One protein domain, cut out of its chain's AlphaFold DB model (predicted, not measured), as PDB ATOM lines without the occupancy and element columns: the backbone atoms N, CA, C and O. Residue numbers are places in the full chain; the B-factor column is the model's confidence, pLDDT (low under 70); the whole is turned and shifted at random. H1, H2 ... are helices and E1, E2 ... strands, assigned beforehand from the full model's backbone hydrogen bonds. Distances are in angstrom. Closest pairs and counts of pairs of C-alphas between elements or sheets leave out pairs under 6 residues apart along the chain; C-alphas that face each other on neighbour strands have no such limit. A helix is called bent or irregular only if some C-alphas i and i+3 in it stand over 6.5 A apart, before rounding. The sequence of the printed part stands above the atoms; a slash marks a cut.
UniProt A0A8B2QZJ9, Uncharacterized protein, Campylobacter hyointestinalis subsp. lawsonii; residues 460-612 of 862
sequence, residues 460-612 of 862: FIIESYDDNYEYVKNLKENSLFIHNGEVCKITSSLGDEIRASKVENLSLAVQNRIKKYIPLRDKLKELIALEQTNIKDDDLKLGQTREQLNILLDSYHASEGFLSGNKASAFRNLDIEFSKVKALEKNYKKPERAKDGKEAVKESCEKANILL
ATOM      1  N   PHE A 460     -42.132 -35.112  -2.672       80.69
ATOM      2  CA  PHE A 460     -41.244 -35.096  -1.531       80.69
ATOM      3  C   PHE A 460     -39.979 -34.329  -1.907       80.69
ATOM      4  O   PHE A 460     -39.572 -34.276  -3.074       80.69
ATOM      5  N   ILE A 461     -39.376 -33.700  -0.903       81.56
ATOM      6  CA  ILE A 461     -38.107 -32.994  -1.057       81.56
ATOM      7  C   ILE A 461     -36.984 -34.028  -0.975       81.56
ATOM      8  O   ILE A 461     -36.966 -34.863  -0.068       81.56
ATOM      9  N   ILE A 462     -36.051 -33.973  -1.924       82.88
ATOM     10  CA  ILE A 462     -34.770 -34.669  -1.807       82.88
ATOM     11  C   ILE A 462     -33.868 -33.782  -0.962       82.88
ATOM     12  O   ILE A 462     -33.332 -32.780  -1.435       82.88
ATOM     13  N   GLU A 463     -33.761 -34.138   0.309       79.44
ATOM     14  CA  GLU A 463     -32.964 -33.405   1.285       79.44
ATOM     15  C   GLU A 463     -31.472 -33.462   0.938       79.44
ATOM     16  O   GLU A 463     -30.985 -34.458   0.406       79.44
ATOM     17  N   SER A 464     -30.719 -32.417   1.290       77.56
ATOM     18  CA  SER A 464     -29.272 -32.332   1.001       77.56
ATOM     19  C   SER A 464     -28.428 -33.454   1.624       77.56
ATOM     20  O   SER A 464     -27.316 -33.717   1.172       77.56
ATOM     21  N   TYR A 465     -28.953 -34.125   2.652       74.62
ATOM     22  CA  TYR A 465     -28.334 -35.270   3.319       74.62
ATOM     23  C   TYR A 465     -28.800 -36.632   2.774       74.62
ATOM     24  O   TYR A 465     -28.409 -37.663   3.320       74.62
ATOM     25  N   ASP A 466     -29.654 -36.662   1.749       79.62
ATOM     26  CA  ASP A 466     -30.063 -37.895   1.078       79.62
ATOM     27  C   ASP A 466     -28.911 -38.459   0.231       79.62
ATOM     28  O   ASP A 466     -28.259 -37.720  -0.508       79.62
ATOM     29  N   ASP A 467     -28.688 -39.775   0.277       79.25
ATOM     30  CA  ASP A 467     -27.639 -40.444  -0.511       79.25
ATOM     31  C   ASP A 467     -27.795 -40.200  -2.026       79.25
ATOM     32  O   ASP A 467     -26.815 -40.206  -2.776       79.25
ATOM     33  N   ASN A 468     -29.024 -39.965  -2.496       82.38
ATOM     34  CA  ASN A 468     -29.306 -39.653  -3.890       82.38
ATOM     35  C   ASN A 468     -29.140 -38.162  -4.228       82.38
ATOM     36  O   ASN A 468     -29.200 -37.842  -5.415       82.38
ATOM     37  N   TYR A 469     -28.947 -37.255  -3.264       84.94
ATOM     38  CA  TYR A 469     -28.992 -35.805  -3.504       84.94
ATOM     39  C   TYR A 469     -28.033 -35.365  -4.614       84.94
ATOM     40  O   TYR A 469     -28.471 -34.813  -5.620       84.94
ATOM     41  N   GLU A 470     -26.744 -35.698  -4.507       86.75
ATOM     42  CA  GLU A 470     -25.736 -35.320  -5.511       86.75
ATOM     43  C   GLU A 470     -26.003 -35.935  -6.891       86.75
ATOM     44  O   GLU A 470     -25.755 -35.323  -7.935       86.75
ATOM     45  N   TYR A 471     -26.553 -37.147  -6.923       88.81
ATOM     46  CA  TYR A 471     -26.943 -37.788  -8.172       88.81
ATOM     47  C   TYR A 471     -28.134 -37.069  -8.824       88.81
ATOM     48  O   TYR A 471     -28.074 -36.733 -10.009       88.81
ATOM     49  N   VAL A 472     -29.190 -36.792  -8.054       88.56
ATOM     50  CA  VAL A 472     -30.437 -36.167  -8.522       88.56
ATOM     51  C   VAL A 472     -30.222 -34.694  -8.875       88.56
ATOM     52  O   VAL A 472     -30.758 -34.240  -9.883       88.56
ATOM     53  N   LYS A 473     -29.361 -33.974  -8.149       87.44
ATOM     54  CA  LYS A 473     -28.958 -32.583  -8.434       87.44
ATOM     55  C   LYS A 473     -28.391 -32.394  -9.842       87.44
ATOM     56  O   LYS A 473     -28.534 -31.336 -10.442       87.44
ATOM     57  N   ASN A 474     -27.777 -33.440 -10.396       86.69
ATOM     58  CA  ASN A 474     -27.197 -33.443 -11.741       86.69
ATOM     59  C   ASN A 474     -28.162 -33.957 -12.834       86.69
ATOM     60  O   ASN A 474     -27.775 -34.130 -14.005       86.69
ATOM     61  N   LEU A 475     -29.412 -34.253 -12.479       88.94
ATOM     62  CA  LEU A 475     -30.487 -34.607 -13.400       88.94
ATOM     63  C   LEU A 475     -31.333 -33.370 -13.741       88.94
ATOM     64  O   LEU A 475     -31.272 -32.342 -13.083       88.94
ATOM     65  N   LYS A 476     -32.105 -33.459 -14.824       84.31
ATOM     66  CA  LYS A 476     -33.029 -32.392 -15.233       84.31
ATOM     67  C   LYS A 476     -34.419 -32.640 -14.668       84.31
ATOM     68  O   LYS A 476     -34.780 -33.798 -14.452       84.31
ATOM     69  N   GLU A 477     -35.237 -31.598 -14.576       83.00
ATOM     70  CA  GLU A 477     -36.681 -31.753 -14.382       83.00
ATOM     71  C   GLU A 477     -37.269 -32.757 -15.389       83.00
ATOM     72  O   GLU A 477     -36.844 -32.830 -16.544       83.00
ATOM     73  N   ASN A 478     -38.215 -33.578 -14.930       83.75
ATOM     74  CA  ASN A 478     -38.762 -34.744 -15.629       83.75
ATOM     75  C   ASN A 478     -37.770 -35.891 -15.922       83.75
ATOM     76  O   ASN A 478     -38.070 -36.773 -16.727       83.75
ATOM     77  N   SER A 479     -36.602 -35.937 -15.277       90.44
ATOM     78  CA  SER A 479     -35.755 -37.140 -15.293       90.44
ATOM     79  C   SER A 479     -36.284 -38.185 -14.311       90.44
ATOM     80  O   SER A 479     -36.668 -37.850 -13.188       90.44
ATOM     81  N   LEU A 480     -36.254 -39.461 -14.706       94.19
ATOM     82  CA  LEU A 480     -36.590 -40.575 -13.820       94.19
ATOM     83  C   LEU A 480     -35.404 -40.963 -12.932       94.19
ATOM     84  O   LEU A 480     -34.251 -40.932 -13.356       94.19
ATOM     85  N   PHE A 481     -35.666 -41.403 -11.715       94.75
ATOM     86  CA  PHE A 481     -34.645 -41.960 -10.834       94.75
ATOM     87  C   PHE A 481     -35.253 -43.000  -9.898       94.75
ATOM     88  O   PHE A 481     -36.474 -43.162  -9.842       94.75
ATOM     89  N   ILE A 482     -34.396 -43.749  -9.205       93.44
ATOM     90  CA  ILE A 482     -34.832 -44.713  -8.196       93.44
ATOM     91  C   ILE A 482     -34.580 -44.128  -6.815       93.44
ATOM     92  O   ILE A 482     -33.446 -43.799  -6.481       93.44
ATOM     93  N   HIS A 483     -35.627 -44.049  -6.004       88.75
ATOM     94  CA  HIS A 483     -35.542 -43.607  -4.619       88.75
ATOM     95  C   HIS A 483     -36.351 -44.556  -3.739       88.75
ATOM     96  O   HIS A 483     -37.480 -44.909  -4.074       88.75
ATOM     97  N   ASN A 484     -35.729 -45.071  -2.675       84.81
ATOM     98  CA  ASN A 484     -36.300 -46.109  -1.804       84.81
ATOM     99  C   ASN A 484     -36.869 -47.332  -2.560       84.81
ATOM    100  O   ASN A 484     -37.848 -47.947  -2.149       84.81
ATOM    101  N   GLY A 485     -36.245 -47.696  -3.687       85.44
ATOM    102  CA  GLY A 485     -36.655 -48.830  -4.525       85.44
ATOM    103  C   GLY A 485     -37.838 -48.556  -5.464       85.44
ATOM    104  O   GLY A 485     -38.182 -49.437  -6.260       85.44
ATOM    105  N   GLU A 486     -38.413 -47.359  -5.428       89.88
ATOM    106  CA  GLU A 486     -39.531 -46.912  -6.261       89.88
ATOM    107  C   GLU A 486     -39.044 -46.078  -7.450       89.88
ATOM    108  O   GLU A 486     -37.953 -45.506  -7.422       89.88
ATOM    109  N   VAL A 487     -39.843 -46.034  -8.520       93.06
ATOM    110  CA  VAL A 487     -39.576 -45.159  -9.670       93.06
ATOM    111  C   VAL A 487     -40.148 -43.780  -9.369       93.06
ATOM    112  O   VAL A 487     -41.363 -43.623  -9.247       93.06
ATOM    113  N   CYS A 488     -39.273 -42.786  -9.298       92.38
ATOM    114  CA  CYS A 488     -39.620 -41.394  -9.047       92.38
ATOM    115  C   CYS A 488     -39.241 -40.520 -10.243       92.38
ATOM    116  O   CYS A 488     -38.441 -40.916 -11.098       92.38
ATOM    117  N   LYS A 489     -39.822 -39.326 -10.308       91.38
ATOM    118  CA  LYS A 489     -39.551 -38.319 -11.331       91.38
ATOM    119  C   LYS A 489     -39.318 -36.972 -10.660       91.38
ATOM    120  O   LYS A 489     -40.070 -36.610  -9.764       91.38
ATOM    121  N   ILE A 490     -38.306 -36.237 -11.113       87.19
ATOM    122  CA  ILE A 490     -38.076 -34.858 -10.664       87.19
ATOM    123  C   ILE A 490     -39.199 -33.979 -11.205       87.19
ATOM    124  O   ILE A 490     -39.428 -33.961 -12.418       87.19
ATOM    125  N   THR A 491     -39.886 -33.264 -10.325       80.38
ATOM    126  CA  THR A 491     -40.979 -32.349 -10.679       80.38
ATOM    127  C   THR A 491     -40.513 -30.909 -10.749       80.38
ATOM    128  O   THR A 491     -40.926 -30.198 -11.659       80.38
ATOM    129  N   SER A 492     -39.605 -30.502  -9.859       79.31
ATOM    130  CA  SER A 492     -39.004 -29.172  -9.882       79.31
ATOM    131  C   SER A 492     -37.593 -29.162  -9.297       79.31
ATOM    132  O   SER A 492     -37.250 -29.963  -8.423       79.31
ATOM    133  N   SER A 493     -36.755 -28.248  -9.777       74.31
ATOM    134  CA  SER A 493     -35.451 -27.935  -9.192       74.31
ATOM    135  C   SER A 493     -35.263 -26.418  -9.144       74.31
ATOM    136  O   SER A 493     -34.909 -25.800 -10.148       74.31
ATOM    137  N   LEU A 494     -35.507 -25.813  -7.977       62.53
ATOM    138  CA  LEU A 494     -35.397 -24.367  -7.768       62.53
ATOM    139  C   LEU A 494     -34.348 -24.071  -6.688       62.53
ATOM    140  O   LEU A 494     -34.577 -24.288  -5.501       62.53
ATOM    141  N   GLY A 495     -33.191 -23.553  -7.102       68.94
ATOM    142  CA  GLY A 495     -32.058 -23.356  -6.192       68.94
ATOM    143  C   GLY A 495     -31.509 -24.694  -5.686       68.94
ATOM    144  O   GLY A 495     -31.208 -25.571  -6.492       68.94
ATOM    145  N   ASP A 496     -31.379 -24.841  -4.365       67.75
ATOM    146  CA  ASP A 496     -30.902 -26.076  -3.719       67.75
ATOM    147  C   ASP A 496     -32.031 -27.055  -3.331       67.75
ATOM    148  O   ASP A 496     -31.739 -28.176  -2.905       67.75
ATOM    149  N   GLU A 497     -33.304 -26.665  -3.492       76.19
ATOM    150  CA  GLU A 497     -34.469 -27.516  -3.213       76.19
ATOM    151  C   GLU A 497     -34.849 -28.330  -4.460       76.19
ATOM    152  O   GLU A 497     -35.183 -27.784  -5.516       76.19
ATOM    153  N   ILE A 498     -34.823 -29.656  -4.326       83.44
ATOM    154  CA  ILE A 498     -35.204 -30.594  -5.384       83.44
ATOM    155  C   ILE A 498     -36.488 -31.298  -4.963       83.44
ATOM    156  O   ILE A 498     -36.519 -31.973  -3.933       83.44
ATOM    157  N   ARG A 499     -37.534 -31.186  -5.786       86.38
ATOM    158  CA  ARG A 499     -38.808 -31.884  -5.589       86.38
ATOM    159  C   ARG A 499     -38.954 -33.044  -6.558       86.38
ATOM    160  O   ARG A 499     -38.577 -32.955  -7.731       86.38
ATOM    161  N   ALA A 500     -39.511 -34.138  -6.062       87.75
ATOM    162  CA  ALA A 500     -39.785 -35.322  -6.851       87.75
ATOM    163  C   ALA A 500     -41.042 -36.036  -6.370       87.75
ATOM    164  O   ALA A 500     -41.316 -36.056  -5.179       87.75
ATOM    165  N   SER A 501     -41.736 -36.722  -7.273       85.38
ATOM    166  CA  SER A 501     -42.863 -37.598  -6.934       85.38
ATOM    167  C   SER A 501     -42.646 -39.021  -7.414       85.38
ATOM    168  O   SER A 501     -41.895 -39.299  -8.357       85.38
ATOM    169  N   LYS A 502     -43.332 -39.956  -6.755       87.81
ATOM    170  CA  LYS A 502     -43.469 -41.334  -7.228       87.81
ATOM    171  C   LYS A 502     -44.290 -41.360  -8.519       87.81
ATOM    172  O   LYS A 502     -45.320 -40.704  -8.635       87.81
ATOM    173  N   VAL A 503     -43.849 -42.156  -9.490       83.88
ATOM    174  CA  VAL A 503     -44.619 -42.397 -10.713       83.88
ATOM    175  C   VAL A 503     -45.656 -43.486 -10.441       83.88
ATOM    176  O   VAL A 503     -45.325 -44.672 -10.348       83.88
ATOM    177  N   GLU A 504     -46.914 -43.073 -10.316       80.19
ATOM    178  CA  GLU A 504     -48.033 -43.968 -10.018       80.19
ATOM    179  C   GLU A 504     -48.492 -44.797 -11.231       80.19
ATOM    180  O   GLU A 504     -48.153 -44.523 -12.384       80.19
ATOM    181  N   ASN A 505     -49.290 -45.841 -10.970       79.69
ATOM    182  CA  ASN A 505     -49.935 -46.699 -11.981       79.69
ATOM    183  C   ASN A 505     -48.985 -47.455 -12.935       79.69
ATOM    184  O   ASN A 505     -49.399 -47.950 -13.987       79.69
ATOM    185  N   LEU A 506     -47.713 -47.621 -12.567       83.06
ATOM    186  CA  LEU A 506     -46.777 -48.437 -13.336       83.06
ATOM    187  C   LEU A 506     -46.936 -49.925 -13.012       83.06
ATOM    188  O   LEU A 506     -46.721 -50.356 -11.879       83.06
ATOM    189  N   SER A 507     -47.204 -50.746 -14.033       89.12
ATOM    190  CA  SER A 507     -47.116 -52.206 -13.881       89.12
ATOM    191  C   SER A 507     -45.700 -52.634 -13.470       89.12
ATOM    192  O   SER A 507     -44.713 -52.033 -13.902       89.12
ATOM    193  N   LEU A 508     -45.577 -53.726 -12.709       90.81
ATOM    194  CA  LEU A 508     -44.276 -54.238 -12.248       90.81
ATOM    195  C   LEU A 508     -43.295 -54.497 -13.410       90.81
ATOM    196  O   LEU A 508     -42.095 -54.257 -13.293       90.81
ATOM    197  N   ALA A 509     -43.810 -54.929 -14.566       91.44
ATOM    198  CA  ALA A 509     -43.012 -55.124 -15.774       91.44
ATOM    199  C   ALA A 509     -42.433 -53.808 -16.327       91.44
ATOM    200  O   ALA A 509     -41.298 -53.791 -16.799       91.44
ATOM    201  N   VAL A 510     -43.192 -52.709 -16.268       91.69
ATOM    202  CA  VAL A 510     -42.725 -51.381 -16.699       91.69
ATOM    203  C   VAL A 510     -41.735 -50.808 -15.687       91.69
ATOM    204  O   VAL A 510     -40.685 -50.321 -16.097       91.69
ATOM    205  N   GLN A 511     -41.990 -50.953 -14.383       92.62
ATOM    206  CA  GLN A 511     -41.047 -50.529 -13.341       92.62
ATOM    207  C   GLN A 511     -39.680 -51.211 -13.492       92.62
ATOM    208  O   GLN A 511     -38.644 -50.548 -13.480       92.62
ATOM    209  N   ASN A 512     -39.664 -52.530 -13.708       92.81
ATOM    210  CA  ASN A 512     -38.426 -53.285 -13.922       92.81
ATOM    211  C   ASN A 512     -37.685 -52.844 -15.192       92.81
ATOM    212  O   ASN A 512     -36.454 -52.797 -15.206       92.81
ATOM    213  N   ARG A 513     -38.421 -52.471 -16.243       94.88
ATOM    214  CA  ARG A 513     -37.835 -51.937 -17.475       94.88
ATOM    215  C   ARG A 513     -37.195 -50.568 -17.259       94.88
ATOM    216  O   ARG A 513     -36.082 -50.350 -17.730       94.88
ATOM    217  N   ILE A 514     -37.853 -49.680 -16.512       96.12
ATOM    218  CA  ILE A 514     -37.311 -48.361 -16.147       96.12
ATOM    219  C   ILE A 514     -36.046 -48.518 -15.292       96.12
ATOM    220  O   ILE A 514     -35.028 -47.895 -15.589       96.12
ATOM    221  N   LYS A 515     -36.057 -49.424 -14.304       95.19
ATOM    222  CA  LYS A 515     -34.891 -49.734 -13.454       95.19
ATOM    223  C   LYS A 515     -33.658 -50.181 -14.249       95.19
ATOM    224  O   LYS A 515     -32.540 -49.895 -13.840       95.19
ATOM    225  N   LYS A 516     -33.841 -50.846 -15.395       95.50
ATOM    226  CA  LYS A 516     -32.747 -51.228 -16.312       95.50
ATOM    227  C   LYS A 516     -32.367 -50.129 -17.307       95.50
ATOM    228  O   LYS A 516     -31.240 -50.115 -17.791       95.50
ATOM    229  N   TYR A 517     -33.296 -49.231 -17.624       97.19
ATOM    230  CA  TYR A 517     -33.069 -48.089 -18.509       97.19
ATOM    231  C   TYR A 517     -32.226 -46.991 -17.838       97.19
ATOM    232  O   TYR A 517     -31.331 -46.445 -18.477       97.19
ATOM    233  N   ILE A 518     -32.468 -46.688 -16.557       96.38
ATOM    234  CA  ILE A 518     -31.783 -45.588 -15.849       96.38
ATOM    235  C   ILE A 518     -30.243 -45.721 -15.891       96.38
ATOM    236  O   ILE A 518     -29.591 -44.774 -16.333       96.38
ATOM    237  N   PRO A 519     -29.635 -46.890 -15.591       96.25
ATOM    238  CA  PRO A 519     -28.185 -47.066 -15.713       96.25
ATOM    239  C   PRO A 519     -27.638 -46.816 -17.126       96.25
ATOM    240  O   PRO A 519     -26.532 -46.302 -17.283       96.25
ATOM    241  N   LEU A 520     -28.411 -47.159 -18.164       96.44
ATOM    242  CA  LEU A 520     -28.035 -46.922 -19.559       96.44
ATOM    243  C   LEU A 520     -27.978 -45.417 -19.867       96.44
ATOM    244  O   LEU A 520     -27.018 -44.948 -20.480       96.44
ATOM    245  N   ARG A 521     -28.979 -44.656 -19.406       96.56
ATOM    246  CA  ARG A 521     -29.025 -43.192 -19.534       96.56
ATOM    247  C   ARG A 521     -27.838 -42.535 -18.836       96.56
ATOM    248  O   ARG A 521     -27.166 -41.689 -19.425       96.56
ATOM    249  N   ASP A 522     -27.579 -42.924 -17.595       96.06
ATOM    250  CA  ASP A 522     -26.555 -42.286 -16.769       96.06
ATOM    251  C   ASP A 522     -25.153 -42.550 -17.321       96.06
ATOM    252  O   ASP A 522     -24.343 -41.630 -17.442       96.06
ATOM    253  N   LYS A 523     -24.896 -43.782 -17.776       97.50
ATOM    254  CA  LYS A 523     -23.627 -44.136 -18.412       97.50
ATOM    255  C   LYS A 523     -23.421 -43.415 -19.749       97.50
ATOM    256  O   LYS A 523     -22.295 -43.043 -20.076       97.50
ATOM    257  N   LEU A 524     -24.491 -43.156 -20.508       97.00
ATOM    258  CA  LEU A 524     -24.418 -42.336 -21.721       97.00
ATOM    259  C   LEU A 524     -24.053 -40.879 -21.395       97.00
ATOM    260  O   LEU A 524     -23.206 -40.305 -22.080       97.00
ATOM    261  N   LYS A 525     -24.640 -40.287 -20.345       94.56
ATOM    262  CA  LYS A 525     -24.272 -38.933 -19.888       94.56
ATOM    263  C   LYS A 525     -22.794 -38.856 -19.500       94.56
ATOM    264  O   LYS A 525     -22.114 -37.919 -19.910       94.56
ATOM    265  N   GLU A 526     -22.297 -39.852 -18.770       94.56
ATOM    266  CA  GLU A 526     -20.883 -39.948 -18.387       94.56
ATOM    267  C   GLU A 526     -19.963 -40.019 -19.616       94.56
ATOM    268  O   GLU A 526     -18.991 -39.268 -19.707       94.56
ATOM    269  N   LEU A 527     -20.290 -40.870 -20.595       95.50
ATOM    270  CA  LEU A 527     -19.504 -41.001 -21.822       95.50
ATOM    271  C   LEU A 527     -19.453 -39.685 -22.608       95.50
ATOM    272  O   LEU A 527     -18.382 -39.276 -23.050       95.50
ATOM    273  N   ILE A 528     -20.592 -38.999 -22.748       92.06
ATOM    274  CA  ILE A 528     -20.669 -37.698 -23.429       92.06
ATOM    275  C   ILE A 528     -19.779 -36.662 -22.732       92.06
ATOM    276  O   ILE A 528     -19.090 -35.908 -23.417       92.06
ATOM    277  N   ALA A 529     -19.774 -36.628 -21.397       90.44
ATOM    278  CA  ALA A 529     -18.925 -35.715 -20.638       90.44
ATOM    279  C   ALA A 529     -17.433 -36.004 -20.872       90.44
ATOM    280  O   ALA A 529     -16.667 -35.077 -21.125       90.44
ATOM    281  N   LEU A 530     -17.023 -37.277 -20.870       90.75
ATOM    282  CA  LEU A 530     -15.636 -37.669 -21.145       90.75
ATOM    283  C   LEU A 530     -15.198 -37.314 -22.568       90.75
ATOM    284  O   LEU A 530     -14.109 -36.769 -22.744       90.75
ATOM    285  N   GLU A 531     -16.043 -37.544 -23.579       87.25
ATOM    286  CA  GLU A 531     -15.706 -37.191 -24.964       87.25
ATOM    287  C   GLU A 531     -15.466 -35.679 -25.157       87.25
ATOM    288  O   GLU A 531     -14.774 -35.287 -26.090       87.25
ATOM    289  N   GLN A 532     -15.959 -34.815 -24.266       84.25
ATOM    290  CA  GLN A 532     -15.742 -33.362 -24.333       84.25
ATOM    291  C   GLN A 532     -14.417 -32.890 -23.712       84.25
ATOM    292  O   GLN A 532     -14.052 -31.723 -23.865       84.25
ATOM    293  N   THR A 533     -13.693 -33.761 -23.009       83.19
ATOM    294  CA  THR A 533     -12.442 -33.411 -22.311       83.19
ATOM    295  C   THR A 533     -11.206 -33.601 -23.196       83.19
ATOM    296  O   THR A 533     -11.253 -34.348 -24.169       83.19
ATOM    297  N   ASN A 534     -10.065 -32.985 -22.862       79.94
ATOM    298  CA  ASN A 534      -8.803 -33.148 -23.612       79.94
ATOM    299  C   ASN A 534      -8.090 -34.501 -23.378       79.94
ATOM    300  O   ASN A 534      -6.871 -34.600 -23.479       79.94
ATOM    301  N   ILE A 535      -8.825 -35.546 -23.000       82.00
ATOM    302  CA  ILE A 535      -8.251 -36.888 -22.870       82.00
ATOM    303  C   ILE A 535      -7.956 -37.467 -24.256       82.00
ATOM    304  O   ILE A 535      -8.637 -37.136 -25.231       82.00
ATOM    305  N   LYS A 536      -6.944 -38.334 -24.350       79.56
ATOM    306  CA  LYS A 536      -6.603 -39.027 -25.598       79.56
ATOM    307  C   LYS A 536      -7.698 -40.027 -25.982       79.56
ATOM    308  O   LYS A 536      -8.438 -40.515 -25.134       79.56
ATOM    309  N   ASP A 537      -7.796 -40.351 -27.268       81.19
ATOM    310  CA  ASP A 537      -8.821 -41.282 -27.768       81.19
ATOM    311  C   ASP A 537      -8.633 -42.722 -27.261       81.19
ATOM    312  O   ASP A 537      -9.606 -43.474 -27.178       81.19
ATOM    313  N   ASP A 538      -7.402 -43.089 -26.900       81.94
ATOM    314  CA  ASP A 538      -7.014 -44.363 -26.289       81.94
ATOM    315  C   ASP A 538      -7.006 -44.325 -24.751       81.94
ATOM    316  O   ASP A 538      -6.529 -45.263 -24.109       81.94
ATOM    317  N   ASP A 539      -7.557 -43.267 -24.146       91.81
ATOM    318  CA  ASP A 539      -7.671 -43.148 -22.698       91.81
ATOM    319  C   ASP A 539      -8.472 -44.320 -22.100       91.81
ATOM    320  O   ASP A 539      -9.573 -44.665 -22.550       91.81
ATOM    321  N   LEU A 540      -7.910 -44.930 -21.054       90.44
ATOM    322  CA  LEU A 540      -8.470 -46.124 -20.423       90.44
ATOM    323  C   LEU A 540      -9.872 -45.868 -19.857       90.44
ATOM    324  O   LEU A 540     -10.746 -46.723 -19.996       90.44
ATOM    325  N   LYS A 541     -10.108 -44.698 -19.247       92.38
ATOM    326  CA  LYS A 541     -11.405 -44.339 -18.662       92.38
ATOM    327  C   LYS A 541     -12.441 -44.146 -19.764       92.38
ATOM    328  O   LYS A 541     -13.538 -44.689 -19.668       92.38
ATOM    329  N   LEU A 542     -12.080 -43.450 -20.844       91.56
ATOM    330  CA  LEU A 542     -12.950 -43.288 -22.011       91.56
ATOM    331  C   LEU A 542     -13.336 -44.642 -22.631       91.56
ATOM    332  O   LEU A 542     -14.507 -44.875 -22.945       91.56
ATOM    333  N   GLY A 543     -12.359 -45.539 -22.794       92.38
ATOM    334  CA  GLY A 543     -12.568 -46.897 -23.295       92.38
ATOM    335  C   GLY A 543     -13.493 -47.719 -22.394       92.38
ATOM    336  O   GLY A 543     -14.490 -48.263 -22.873       92.38
ATOM    337  N   GLN A 544     -13.220 -47.744 -21.088       95.12
ATOM    338  CA  GLN A 544     -14.002 -48.492 -20.099       95.12
ATOM    339  C   GLN A 544     -15.447 -47.996 -19.988       95.12
ATOM    340  O   GLN A 544     -16.372 -48.808 -19.997       95.12
ATOM    341  N   THR A 545     -15.678 -46.682 -19.929       96.44
ATOM    342  CA  THR A 545     -17.038 -46.119 -19.865       96.44
ATOM    343  C   THR A 545     -17.843 -46.485 -21.121       96.44
ATOM    344  O   THR A 545     -19.022 -46.838 -21.021       96.44
ATOM    345  N   ARG A 546     -17.210 -46.491 -22.304       96.62
ATOM    346  CA  ARG A 546     -17.845 -46.911 -23.566       96.62
ATOM    347  C   ARG A 546     -18.158 -48.407 -23.603       96.62
ATOM    348  O   ARG A 546     -19.229 -48.796 -24.073       96.62
ATOM    349  N   GLU A 547     -17.252 -49.248 -23.115       96.75
ATOM    350  CA  GLU A 547     -17.474 -50.694 -23.010       96.75
ATOM    351  C   GLU A 547     -18.620 -51.012 -22.041       96.75
ATOM    352  O   GLU A 547     -19.534 -51.764 -22.381       96.75
ATOM    353  N   GLN A 548     -18.651 -50.360 -20.877       97.50
ATOM    354  CA  GLN A 548     -19.744 -50.496 -19.914       97.50
ATOM    355  C   GLN A 548     -21.093 -50.092 -20.519       97.50
ATOM    356  O   GLN A 548     -22.081 -50.803 -20.336       97.50
ATOM    357  N   LEU A 549     -21.143 -48.992 -21.281       97.94
ATOM    358  CA  LEU A 549     -22.365 -48.580 -21.972       97.94
ATOM    359  C   LEU A 549     -22.828 -49.630 -22.996       97.94
ATOM    360  O   LEU A 549     -24.023 -49.913 -23.087       97.94
ATOM    361  N   ASN A 550     -21.892 -50.236 -23.733       97.81
ATOM    362  CA  ASN A 550     -22.190 -51.331 -24.658       97.81
ATOM    363  C   ASN A 550     -22.804 -52.536 -23.939       97.81
ATOM    364  O   ASN A 550     -23.833 -53.041 -24.379       97.81
ATOM    365  N   ILE A 551     -22.201 -52.964 -22.827       97.62
ATOM    366  CA  ILE A 551     -22.675 -54.104 -22.031       97.62
ATOM    367  C   ILE A 551     -24.081 -53.840 -21.480       97.62
ATOM    368  O   ILE A 551     -24.935 -54.729 -21.510       97.62
ATOM    369  N   LEU A 552     -24.342 -52.619 -21.000       97.81
ATOM    370  CA  LEU A 552     -25.664 -52.217 -20.517       97.81
ATOM    371  C   LEU A 552     -26.710 -52.266 -21.635       97.81
ATOM    372  O   LEU A 552     -27.803 -52.785 -21.411       97.81
ATOM    373  N   LEU A 553     -26.375 -51.783 -22.837       97.44
ATOM    374  CA  LEU A 553     -27.283 -51.821 -23.984       97.44
ATOM    375  C   LEU A 553     -27.588 -53.261 -24.411       97.44
ATOM    376  O   LEU A 553     -28.755 -53.610 -24.577       97.44
ATOM    377  N   ASP A 554     -26.566 -54.111 -24.513       96.44
ATOM    378  CA  ASP A 554     -26.728 -55.517 -24.899       96.44
ATOM    379  C   ASP A 554     -27.578 -56.284 -23.866       96.44
ATOM    380  O   ASP A 554     -28.475 -57.054 -24.220       96.44
ATOM    381  N   SER A 555     -27.363 -56.015 -22.574       96.06
ATOM    382  CA  SER A 555     -28.152 -56.593 -21.475       96.06
ATOM    383  C   SER A 555     -29.605 -56.103 -21.475       96.06
ATOM    384  O   SER A 555     -30.537 -56.868 -21.181       96.06
ATOM    385  N   TYR A 556     -29.820 -54.832 -21.821       96.31
ATOM    386  CA  TYR A 556     -31.153 -54.265 -21.990       96.31
ATOM    387  C   TYR A 556     -31.878 -54.938 -23.160       96.31
ATOM    388  O   TYR A 556     -32.979 -55.453 -22.968       96.31
ATOM    389  N   HIS A 557     -31.242 -55.043 -24.332       95.50
ATOM    390  CA  HIS A 557     -31.801 -55.717 -25.512       95.50
ATOM    391  C   HIS A 557     -32.181 -57.167 -25.233       95.50
ATOM    392  O   HIS A 557     -33.283 -57.592 -25.587       95.50
ATOM    393  N   ALA A 558     -31.313 -57.909 -24.544       94.00
ATOM    394  CA  ALA A 558     -31.547 -59.312 -24.221       94.00
ATOM    395  C   ALA A 558     -32.768 -59.529 -23.309       94.00
ATOM    396  O   ALA A 558     -33.460 -60.537 -23.445       94.00
ATOM    397  N   SER A 559     -33.036 -58.605 -22.381       92.31
ATOM    398  CA  SER A 559     -34.075 -58.794 -21.361       92.31
ATOM    399  C   SER A 559     -35.363 -58.002 -21.601       92.31
ATOM    400  O   SER A 559     -36.448 -58.491 -21.291       92.31
ATOM    401  N   GLU A 560     -35.279 -56.813 -22.195       93.56
ATOM    402  CA  GLU A 560     -36.403 -55.886 -22.366       93.56
ATOM    403  C   GLU A 560     -36.772 -55.623 -23.832       93.56
ATOM    404  O   GLU A 560     -37.864 -55.116 -24.092       93.56
ATOM    405  N   GLY A 561     -35.943 -56.038 -24.796       91.94
ATOM    406  CA  GLY A 561     -36.082 -55.682 -26.211       91.94
ATOM    407  C   GLY A 561     -35.463 -54.317 -26.528       91.94
ATOM    408  O   GLY A 561     -34.606 -53.832 -25.797       91.94
ATOM    409  N   PHE A 562     -35.885 -53.694 -27.627       95.00
ATOM    410  CA  PHE A 562     -35.296 -52.444 -28.122       95.00
ATOM    411  C   PHE A 562     -36.011 -51.204 -27.562       95.00
ATOM    412  O   PHE A 562     -37.237 -51.195 -27.421       95.00
ATOM    413  N   LEU A 563     -35.264 -50.128 -27.308       94.19
ATOM    414  CA  LEU A 563     -35.767 -48.806 -26.904       94.19
ATOM    415  C   LEU A 563     -36.664 -48.179 -27.982       94.19
ATOM    416  O   LEU A 563     -37.590 -47.431 -27.681       94.19
ATOM    417  N   SER A 564     -36.415 -48.499 -29.249       92.19
ATOM    418  CA  SER A 564     -37.231 -48.100 -30.399       92.19
ATOM    419  C   SER A 564     -38.441 -49.012 -30.625       92.19
ATOM    420  O   SER A 564     -39.290 -48.698 -31.464       92.19
ATOM    421  N   GLY A 565     -38.529 -50.122 -29.887       88.94
ATOM    422  CA  GLY A 565     -39.608 -51.097 -29.969       88.94
ATOM    423  C   GLY A 565     -40.823 -50.762 -29.103       88.94
ATOM    424  O   GLY A 565     -40.822 -49.857 -28.267       88.94
ATOM    425  N   ASN A 566     -41.895 -51.538 -29.281       85.31
ATOM    426  CA  ASN A 566     -43.189 -51.279 -28.635       85.31
ATOM    427  C   ASN A 566     -43.136 -51.382 -27.102       85.31
ATOM    428  O   ASN A 566     -43.883 -50.701 -26.417       85.31
ATOM    429  N   LYS A 567     -42.246 -52.204 -26.534       87.25
ATOM    430  CA  LYS A 567     -42.149 -52.375 -25.073       87.25
ATOM    431  C   LYS A 567     -41.717 -51.100 -24.341       87.25
ATOM    432  O   LYS A 567     -42.044 -50.944 -23.162       87.25
ATOM    433  N   ALA A 568     -41.009 -50.199 -25.020       86.94
ATOM    434  CA  ALA A 568     -40.590 -48.923 -24.458       86.94
ATOM    435  C   ALA A 568     -41.676 -47.834 -24.538       86.94
ATOM    436  O   ALA A 568     -41.585 -46.829 -23.836       86.94
ATOM    437  N   SER A 569     -42.748 -48.033 -25.323       78.81
ATOM    438  CA  SER A 569     -43.815 -47.030 -25.471       78.81
ATOM    439  C   SER A 569     -44.514 -46.698 -24.152       78.81
ATOM    440  O   SER A 569     -44.992 -45.582 -23.995       78.81
ATOM    441  N   ALA A 570     -44.527 -47.639 -23.204       79.00
ATOM    442  CA  ALA A 570     -45.156 -47.484 -21.896       79.00
ATOM    443  C   ALA A 570     -44.459 -46.468 -20.971       79.00
ATOM    444  O   ALA A 570     -45.064 -46.060 -19.987       79.00
ATOM    445  N   PHE A 571     -43.205 -46.081 -21.244       85.31
ATOM    446  CA  PHE A 571     -42.470 -45.128 -20.397       85.31
ATOM    447  C   PHE A 571     -41.661 -44.075 -21.168       85.31
ATOM    448  O   PHE A 571     -41.100 -43.177 -20.550       85.31
ATOM    449  N   ARG A 572     -41.607 -44.134 -22.506       85.00
ATOM    450  CA  ARG A 572     -40.791 -43.216 -23.327       85.00
ATOM    451  C   ARG A 572     -41.093 -41.723 -23.134       85.00
ATOM    452  O   ARG A 572     -40.218 -40.908 -23.379       85.00
ATOM    453  N   ASN A 573     -42.319 -41.383 -22.727       80.75
ATOM    454  CA  ASN A 573     -42.748 -40.002 -22.483       80.75
ATOM    455  C   ASN A 573     -42.526 -39.567 -21.021       80.75
ATOM    456  O   ASN A 573     -42.842 -38.438 -20.671       80.75
ATOM    457  N   LEU A 574     -42.037 -40.465 -20.156       82.00
ATOM    458  CA  LEU A 574     -41.866 -40.198 -18.726       82.00
ATOM    459  C   LEU A 574     -40.484 -39.628 -18.378       82.00
ATOM    460  O   LEU A 574     -40.357 -39.009 -17.329       82.00
ATOM    461  N   ASP A 575     -39.466 -39.851 -19.219       87.31
ATOM    462  CA  ASP A 575     -38.087 -39.396 -18.994       87.31
ATOM    463  C   ASP A 575     -37.643 -38.419 -20.089       87.31
ATOM    464  O   ASP A 575     -37.617 -38.769 -21.272       87.31
ATOM    465  N   ILE A 576     -37.243 -37.210 -19.693       86.38
ATOM    466  CA  ILE A 576     -36.859 -36.131 -20.620       86.38
ATOM    467  C   ILE A 576     -35.641 -36.466 -21.500       86.38
ATOM    468  O   ILE A 576     -35.484 -35.929 -22.596       86.38
ATOM    469  N   GLU A 577     -34.764 -37.369 -21.057       86.38
ATOM    470  CA  GLU A 577     -33.546 -37.747 -21.777       86.38
ATOM    471  C   GLU A 577     -33.739 -39.012 -22.641       86.38
ATOM    472  O   GLU A 577     -32.811 -39.413 -23.352       86.38
ATOM    473  N   PHE A 578     -34.943 -39.606 -22.663       89.81
ATOM    474  CA  PHE A 578     -35.234 -40.852 -23.383       89.81
ATOM    475  C   PHE A 578     -34.810 -40.815 -24.851       89.81
ATOM    476  O   PHE A 578     -34.181 -41.754 -25.342       89.81
ATOM    477  N   SER A 579     -35.088 -39.714 -25.554       85.81
ATOM    478  CA  SER A 579     -34.733 -39.560 -26.969       85.81
ATOM    479  C   SER A 579     -33.227 -39.678 -27.226       85.81
ATOM    480  O   SER A 579     -32.830 -40.226 -28.255       85.81
ATOM    481  N   LYS A 580     -32.374 -39.238 -26.289       89.94
ATOM    482  CA  LYS A 580     -30.913 -39.369 -26.426       89.94
ATOM    483  C   LYS A 580     -30.453 -40.804 -26.238       89.94
ATOM    484  O   LYS A 580     -29.604 -41.274 -26.986       89.94
ATOM    485  N   VAL A 581     -31.034 -41.515 -25.276       95.44
ATOM    486  CA  VAL A 581     -30.712 -42.927 -25.034       95.44
ATOM    487  C   VAL A 581     -31.203 -43.793 -26.191       95.44
ATOM    488  O   VAL A 581     -30.474 -44.655 -26.673       95.44
ATOM    489  N   LYS A 582     -32.400 -43.513 -26.717       94.12
ATOM    490  CA  LYS A 582     -32.935 -44.165 -27.919       94.12
ATOM    491  C   LYS A 582     -32.001 -44.005 -29.123       94.12
ATOM    492  O   LYS A 582     -31.891 -44.928 -29.923       94.12
ATOM    493  N   ALA A 583     -31.287 -42.882 -29.241       93.12
ATOM    494  CA  ALA A 583     -30.334 -42.647 -30.325       93.12
ATOM    495  C   ALA A 583     -29.125 -43.605 -30.325       93.12
ATOM    496  O   ALA A 583     -28.384 -43.632 -31.306       93.12
ATOM    497  N   LEU A 584     -28.943 -44.425 -29.278       96.44
ATOM    498  CA  LEU A 584     -28.008 -45.557 -29.288       96.44
ATOM    499  C   LEU A 584     -28.391 -46.638 -30.314       96.44
ATOM    500  O   LEU A 584     -27.531 -47.421 -30.724       96.44
ATOM    501  N   GLU A 585     -29.652 -46.661 -30.755       96.38
ATOM    502  CA  GLU A 585     -30.201 -47.598 -31.734       96.38
ATOM    503  C   GLU A 585     -30.366 -46.932 -33.103       96.38
ATOM    504  O   GLU A 585     -31.342 -46.236 -33.394       96.38
ATOM    505  N   LYS A 586     -29.410 -47.174 -33.992       93.25
ATOM    506  CA  LYS A 586     -29.439 -46.693 -35.372       93.25
ATOM    507  C   LYS A 586     -30.176 -47.690 -36.268       93.25
ATOM    508  O   LYS A 586     -30.125 -48.893 -36.038       93.25
ATOM    509  N   ASN A 587     -30.832 -47.212 -37.327       90.69
ATOM    510  CA  ASN A 587     -31.422 -48.064 -38.371       90.69
ATOM    511  C   ASN A 587     -32.359 -49.166 -37.830       90.69
ATOM    512  O   ASN A 587     -32.360 -50.288 -38.337       90.69
ATOM    513  N   TYR A 588     -33.144 -48.858 -36.791       91.75
ATOM    514  CA  TYR A 588     -34.068 -49.815 -36.186       91.75
ATOM    515  C   TYR A 588     -35.087 -50.346 -37.209       91.75
ATOM    516  O   TYR A 588     -35.773 -49.586 -37.896       91.75
ATOM    517  N   LYS A 589     -35.195 -51.673 -37.288       90.38
ATOM    518  CA  LYS A 589     -36.118 -52.419 -38.142       90.38
ATOM    519  C   LYS A 589     -37.202 -53.042 -37.277       90.38
ATOM    520  O   LYS A 589     -36.915 -53.847 -36.390       90.38
ATOM    521  N   LYS A 590     -38.455 -52.694 -37.572       87.19
ATOM    522  CA  LYS A 590     -39.629 -53.293 -36.929       87.19
ATOM    523  C   LYS A 590     -39.773 -54.763 -37.345       87.19
ATOM    524  O   LYS A 590     -39.415 -55.105 -38.473       87.19
ATOM    525  N   PRO A 591     -40.310 -55.629 -36.471       86.62
ATOM    526  CA  PRO A 591     -40.588 -57.005 -36.848       86.62
ATOM    527  C   PRO A 591     -41.724 -57.060 -37.879       86.62
ATOM    528  O   PRO A 591     -42.788 -56.478 -37.666       86.62
ATOM    529  N   GLU A 592     -41.524 -57.800 -38.968       85.38
ATOM    530  CA  GLU A 592     -42.529 -58.008 -40.018       85.38
ATOM    531  C   GLU A 592     -42.804 -59.503 -40.208       85.38
ATOM    532  O   GLU A 592     -41.888 -60.329 -40.231       85.38
ATOM    533  N   ARG A 593     -44.085 -59.863 -40.344       81.88
ATOM    534  CA  ARG A 593     -44.490 -61.243 -40.652       81.88
ATOM    535  C   ARG A 593     -44.228 -61.541 -42.128       81.88
ATOM    536  O   ARG A 593     -44.390 -60.661 -42.968       81.88
ATOM    537  N   ALA A 594     -43.895 -62.793 -42.435       82.00
ATOM    538  CA  ALA A 594     -43.746 -63.242 -43.816       82.00
ATOM    539  C   ALA A 594     -45.048 -63.007 -44.605       82.00
ATOM    540  O   ALA A 594     -46.132 -63.372 -44.141       82.00
ATOM    541  N   LYS A 595     -44.940 -62.388 -45.784       79.31
ATOM    542  CA  LYS A 595     -46.074 -62.104 -46.675       79.31
ATOM    543  C   LYS A 595     -45.596 -62.059 -48.127       79.31
ATOM    544  O   LYS A 595     -44.534 -61.509 -48.399       79.31
ATOM    545  N   ASP A 596     -46.367 -62.646 -49.044       69.69
ATOM    546  CA  ASP A 596     -46.154 -62.568 -50.500       69.69
ATOM    547  C   ASP A 596     -44.712 -62.901 -50.951       69.69
ATOM    548  O   ASP A 596     -44.077 -62.147 -51.683       69.69
ATOM    549  N   GLY A 597     -44.152 -64.018 -50.466       75.44
ATOM    550  CA  GLY A 597     -42.797 -64.466 -50.823       75.44
ATOM    551  C   GLY A 597     -41.645 -63.699 -50.156       75.44
ATOM    552  O   GLY A 597     -40.489 -64.038 -50.391       75.44
ATOM    553  N   LYS A 598     -41.928 -62.703 -49.302       74.06
ATOM    554  CA  LYS A 598     -40.922 -62.044 -48.452       74.06
ATOM    555  C   LYS A 598     -40.760 -62.780 -47.123       74.06
ATOM    556  O   LYS A 598     -41.749 -63.101 -46.459       74.06
ATOM    557  N   GLU A 599     -39.508 -63.018 -46.737       81.19
ATOM    558  CA  GLU A 599     -39.157 -63.603 -45.441       81.19
ATOM    559  C   GLU A 599     -39.531 -62.674 -44.279       81.19
ATOM    560  O   GLU A 599     -39.608 -61.455 -44.427       81.19
ATOM    561  N   ALA A 600     -39.761 -63.262 -43.102       84.44
ATOM    562  CA  ALA A 600     -40.026 -62.496 -41.892       84.44
ATOM    563  C   ALA A 600     -38.801 -61.651 -41.506       84.44
ATOM    564  O   ALA A 600     -37.689 -62.172 -41.388       84.44
ATOM    565  N   VAL A 601     -39.008 -60.359 -41.248       85.00
ATOM    566  CA  VAL A 601     -37.953 -59.473 -40.741       85.00
ATOM    567  C   VAL A 601     -37.954 -59.558 -39.221       85.00
ATOM    568  O   VAL A 601     -38.970 -59.298 -38.577       85.00
ATOM    569  N   LYS A 602     -36.813 -59.934 -38.636       87.00
ATOM    570  CA  LYS A 602     -36.623 -59.895 -37.181       87.00
ATOM    571  C   LYS A 602     -36.390 -58.460 -36.717       87.00
ATOM    572  O   LYS A 602     -35.713 -57.681 -37.391       87.00
ATOM    573  N   GLU A 603     -36.912 -58.149 -35.537       91.38
ATOM    574  CA  GLU A 603     -36.633 -56.886 -34.860       91.38
ATOM    575  C   GLU A 603     -35.120 -56.735 -34.629       91.38
ATOM    576  O   GLU A 603     -34.473 -57.662 -34.140       91.38
ATOM    577  N   SER A 604     -34.539 -55.613 -35.060       92.00
ATOM    578  CA  SER A 604     -33.087 -55.382 -34.998       92.00
ATOM    579  C   SER A 604     -32.731 -53.898 -35.102       92.00
ATOM    580  O   SER A 604     -33.513 -53.105 -35.618       92.00
ATOM    581  N   CYS A 605     -31.534 -53.519 -34.653       93.00
ATOM    582  CA  CYS A 605     -30.936 -52.202 -34.883       93.00
ATOM    583  C   CYS A 605     -29.408 -52.316 -35.027       93.00
ATOM    584  O   CYS A 605     -28.810 -53.338 -34.694       93.00
ATOM    585  N   GLU A 606     -28.775 -51.251 -35.506       94.94
ATOM    586  CA  GLU A 606     -27.328 -51.040 -35.462       94.94
ATOM    587  C   GLU A 606     -26.952 -50.237 -34.208       94.94
ATOM    588  O   GLU A 606     -27.712 -49.376 -33.763       94.94
ATOM    589  N   LYS A 607     -25.761 -50.476 -33.649       95.06
ATOM    590  CA  LYS A 607     -25.221 -49.649 -32.560       95.06
ATOM    591  C   LYS A 607     -24.811 -48.269 -33.085       95.06
ATOM    592  O   LYS A 607     -24.226 -48.154 -34.163       95.06
ATOM    593  N   ALA A 608     -25.097 -47.220 -32.323       94.75
ATOM    594  CA  ALA A 608     -24.659 -45.864 -32.639       94.75
ATOM    595  C   ALA A 608     -23.131 -45.708 -32.609       94.75
ATOM    596  O   ALA A 608     -22.429 -46.397 -31.873       94.75
ATOM    597  N   ASN A 609     -22.612 -44.732 -33.362       93.94
ATOM    598  CA  ASN A 609     -21.167 -44.515 -33.496       93.94
ATOM    599  C   ASN A 609     -20.457 -44.215 -32.163       93.94
ATOM    600  O   ASN A 609     -19.306 -44.613 -32.013       93.94
ATOM    601  N   ILE A 610     -21.137 -43.566 -31.207       92.88
ATOM    602  CA  ILE A 610     -20.585 -43.237 -29.879       92.88
ATOM    603  C   ILE A 610     -20.207 -44.491 -29.070       92.88
ATOM    604  O   ILE A 610     -19.320 -44.454 -28.224       92.88
ATOM    605  N   LEU A 611     -20.829 -45.639 -29.374       95.06
ATOM    606  CA  LEU A 611     -20.507 -46.940 -28.780       95.06
ATOM    607  C   LEU A 611     -19.252 -47.578 -29.386       95.06
ATOM    608  O   LEU A 611     -18.752 -48.555 -28.836       95.06
ATOM    609  N   LEU A 612     -18.754 -47.056 -30.509       92.19
ATOM    610  CA  LEU A 612     -17.663 -47.655 -31.283       92.19
ATOM    611  C   LEU A 612     -16.399 -46.796 -31.278       92.19
ATOM    612  O   LEU A 612     -15.294 -47.326 -31.285       92.19
TER     613      LEU A 612
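This is residues 460 to 612 of the 862 residues of an uncharacterized protein of Campylobacter hyointestinalis subsp. lawsonii (UniProt A0A8B2QZJ9). What does the model look like? A long helical hairpin, H2 and H3, stands in the middle, with a strongly twisted four-stranded sheet and little H1 to one side of H2, and short H4 packs on H2. To the other side lies a strand hairpin, E5 and E6, whose loop sticks out at residues 594 to 599. What is it made of? The printed part has 153 residues, with four named helices and six named strands in the order E1 H1 E2 E3 E4 H2 H3 H4 E5 E6, a mixed class; the sheets, E1 - E4 - E3 - E2 and E5 - E6, are antiparallel. How spread out is it? It is only just compact, close to loose, with a radius of gyration of the C-alphas of 17.7 A, and flat, spanning 62 by 46 by 21 A.

Where is the larger sheet? E1 is residues 460 to 462, from C-alpha 460 at (-41.244, -35.096, -1.531); E4 is 497 to 502, 17.0 A long; E3 is 486 to 494, 23.0 A; E2 is 480 to 483. Where are the helices? H1 is 469 to 473, H2 508 to 531, 35.6 A long, H3 540 to 560, 29.7 A, and H4 578 to 582. H2 is neither bent nor irregular, but only just: C-alphas 516 and 519 are 6.2 A apart. Where is the second sheet? E5 is 585 to 589 and E6 is 604 to 607, ending at C-alpha 607 (-25.221, -49.649, -32.560).

How is the larger sheet joined? E2 E3 E4 is a meander, each strand the antiparallel neighbour of the one before: N 481 and O 488 are 2.9 A apart, N 489 and O 501 2.8 A. E1 is antiparallel to E4, with N 460 and O 500 at 2.8 A. What is on it? H1 is on the sheet at a height of 8.2 A, only just over none of its strands; H2 is on it too, in two layers, a helix on one face of a sheet, with C-alphas 481 and 518 6.8 A apart. What is beyond H2? H3 touches H2 in a helical hairpin, opposite ways at a shallow tilt of 21 degrees, closest at C-alphas 523 and 549, 5.8 A. H4 touches residues 520 to 524 of H2 alone, closest at C-alphas 521 and 581, 5.8 A. How do the remaining strands and the helix backbones stand? In the hairpin E5 and E6, apart from H2 and H3, N 586 and O 606 are 2.8 A apart. Every O i to N i+4 pair is within hydrogen-bond range in H1, H3 and H4, and 18 of 20 in H2.

How far does it reach? The two C-alphas farthest apart, Tyr 465 and Gly 597, are 63.2 A apart. Which links are long? Those from H3 to H4, 17 residues, and E5 to E6, 14 residues; the printed part has no cut. Where is confidence low? Residues 494 to 496 and 596 are under 70; the mean pLDDT of the printed part is 88.4.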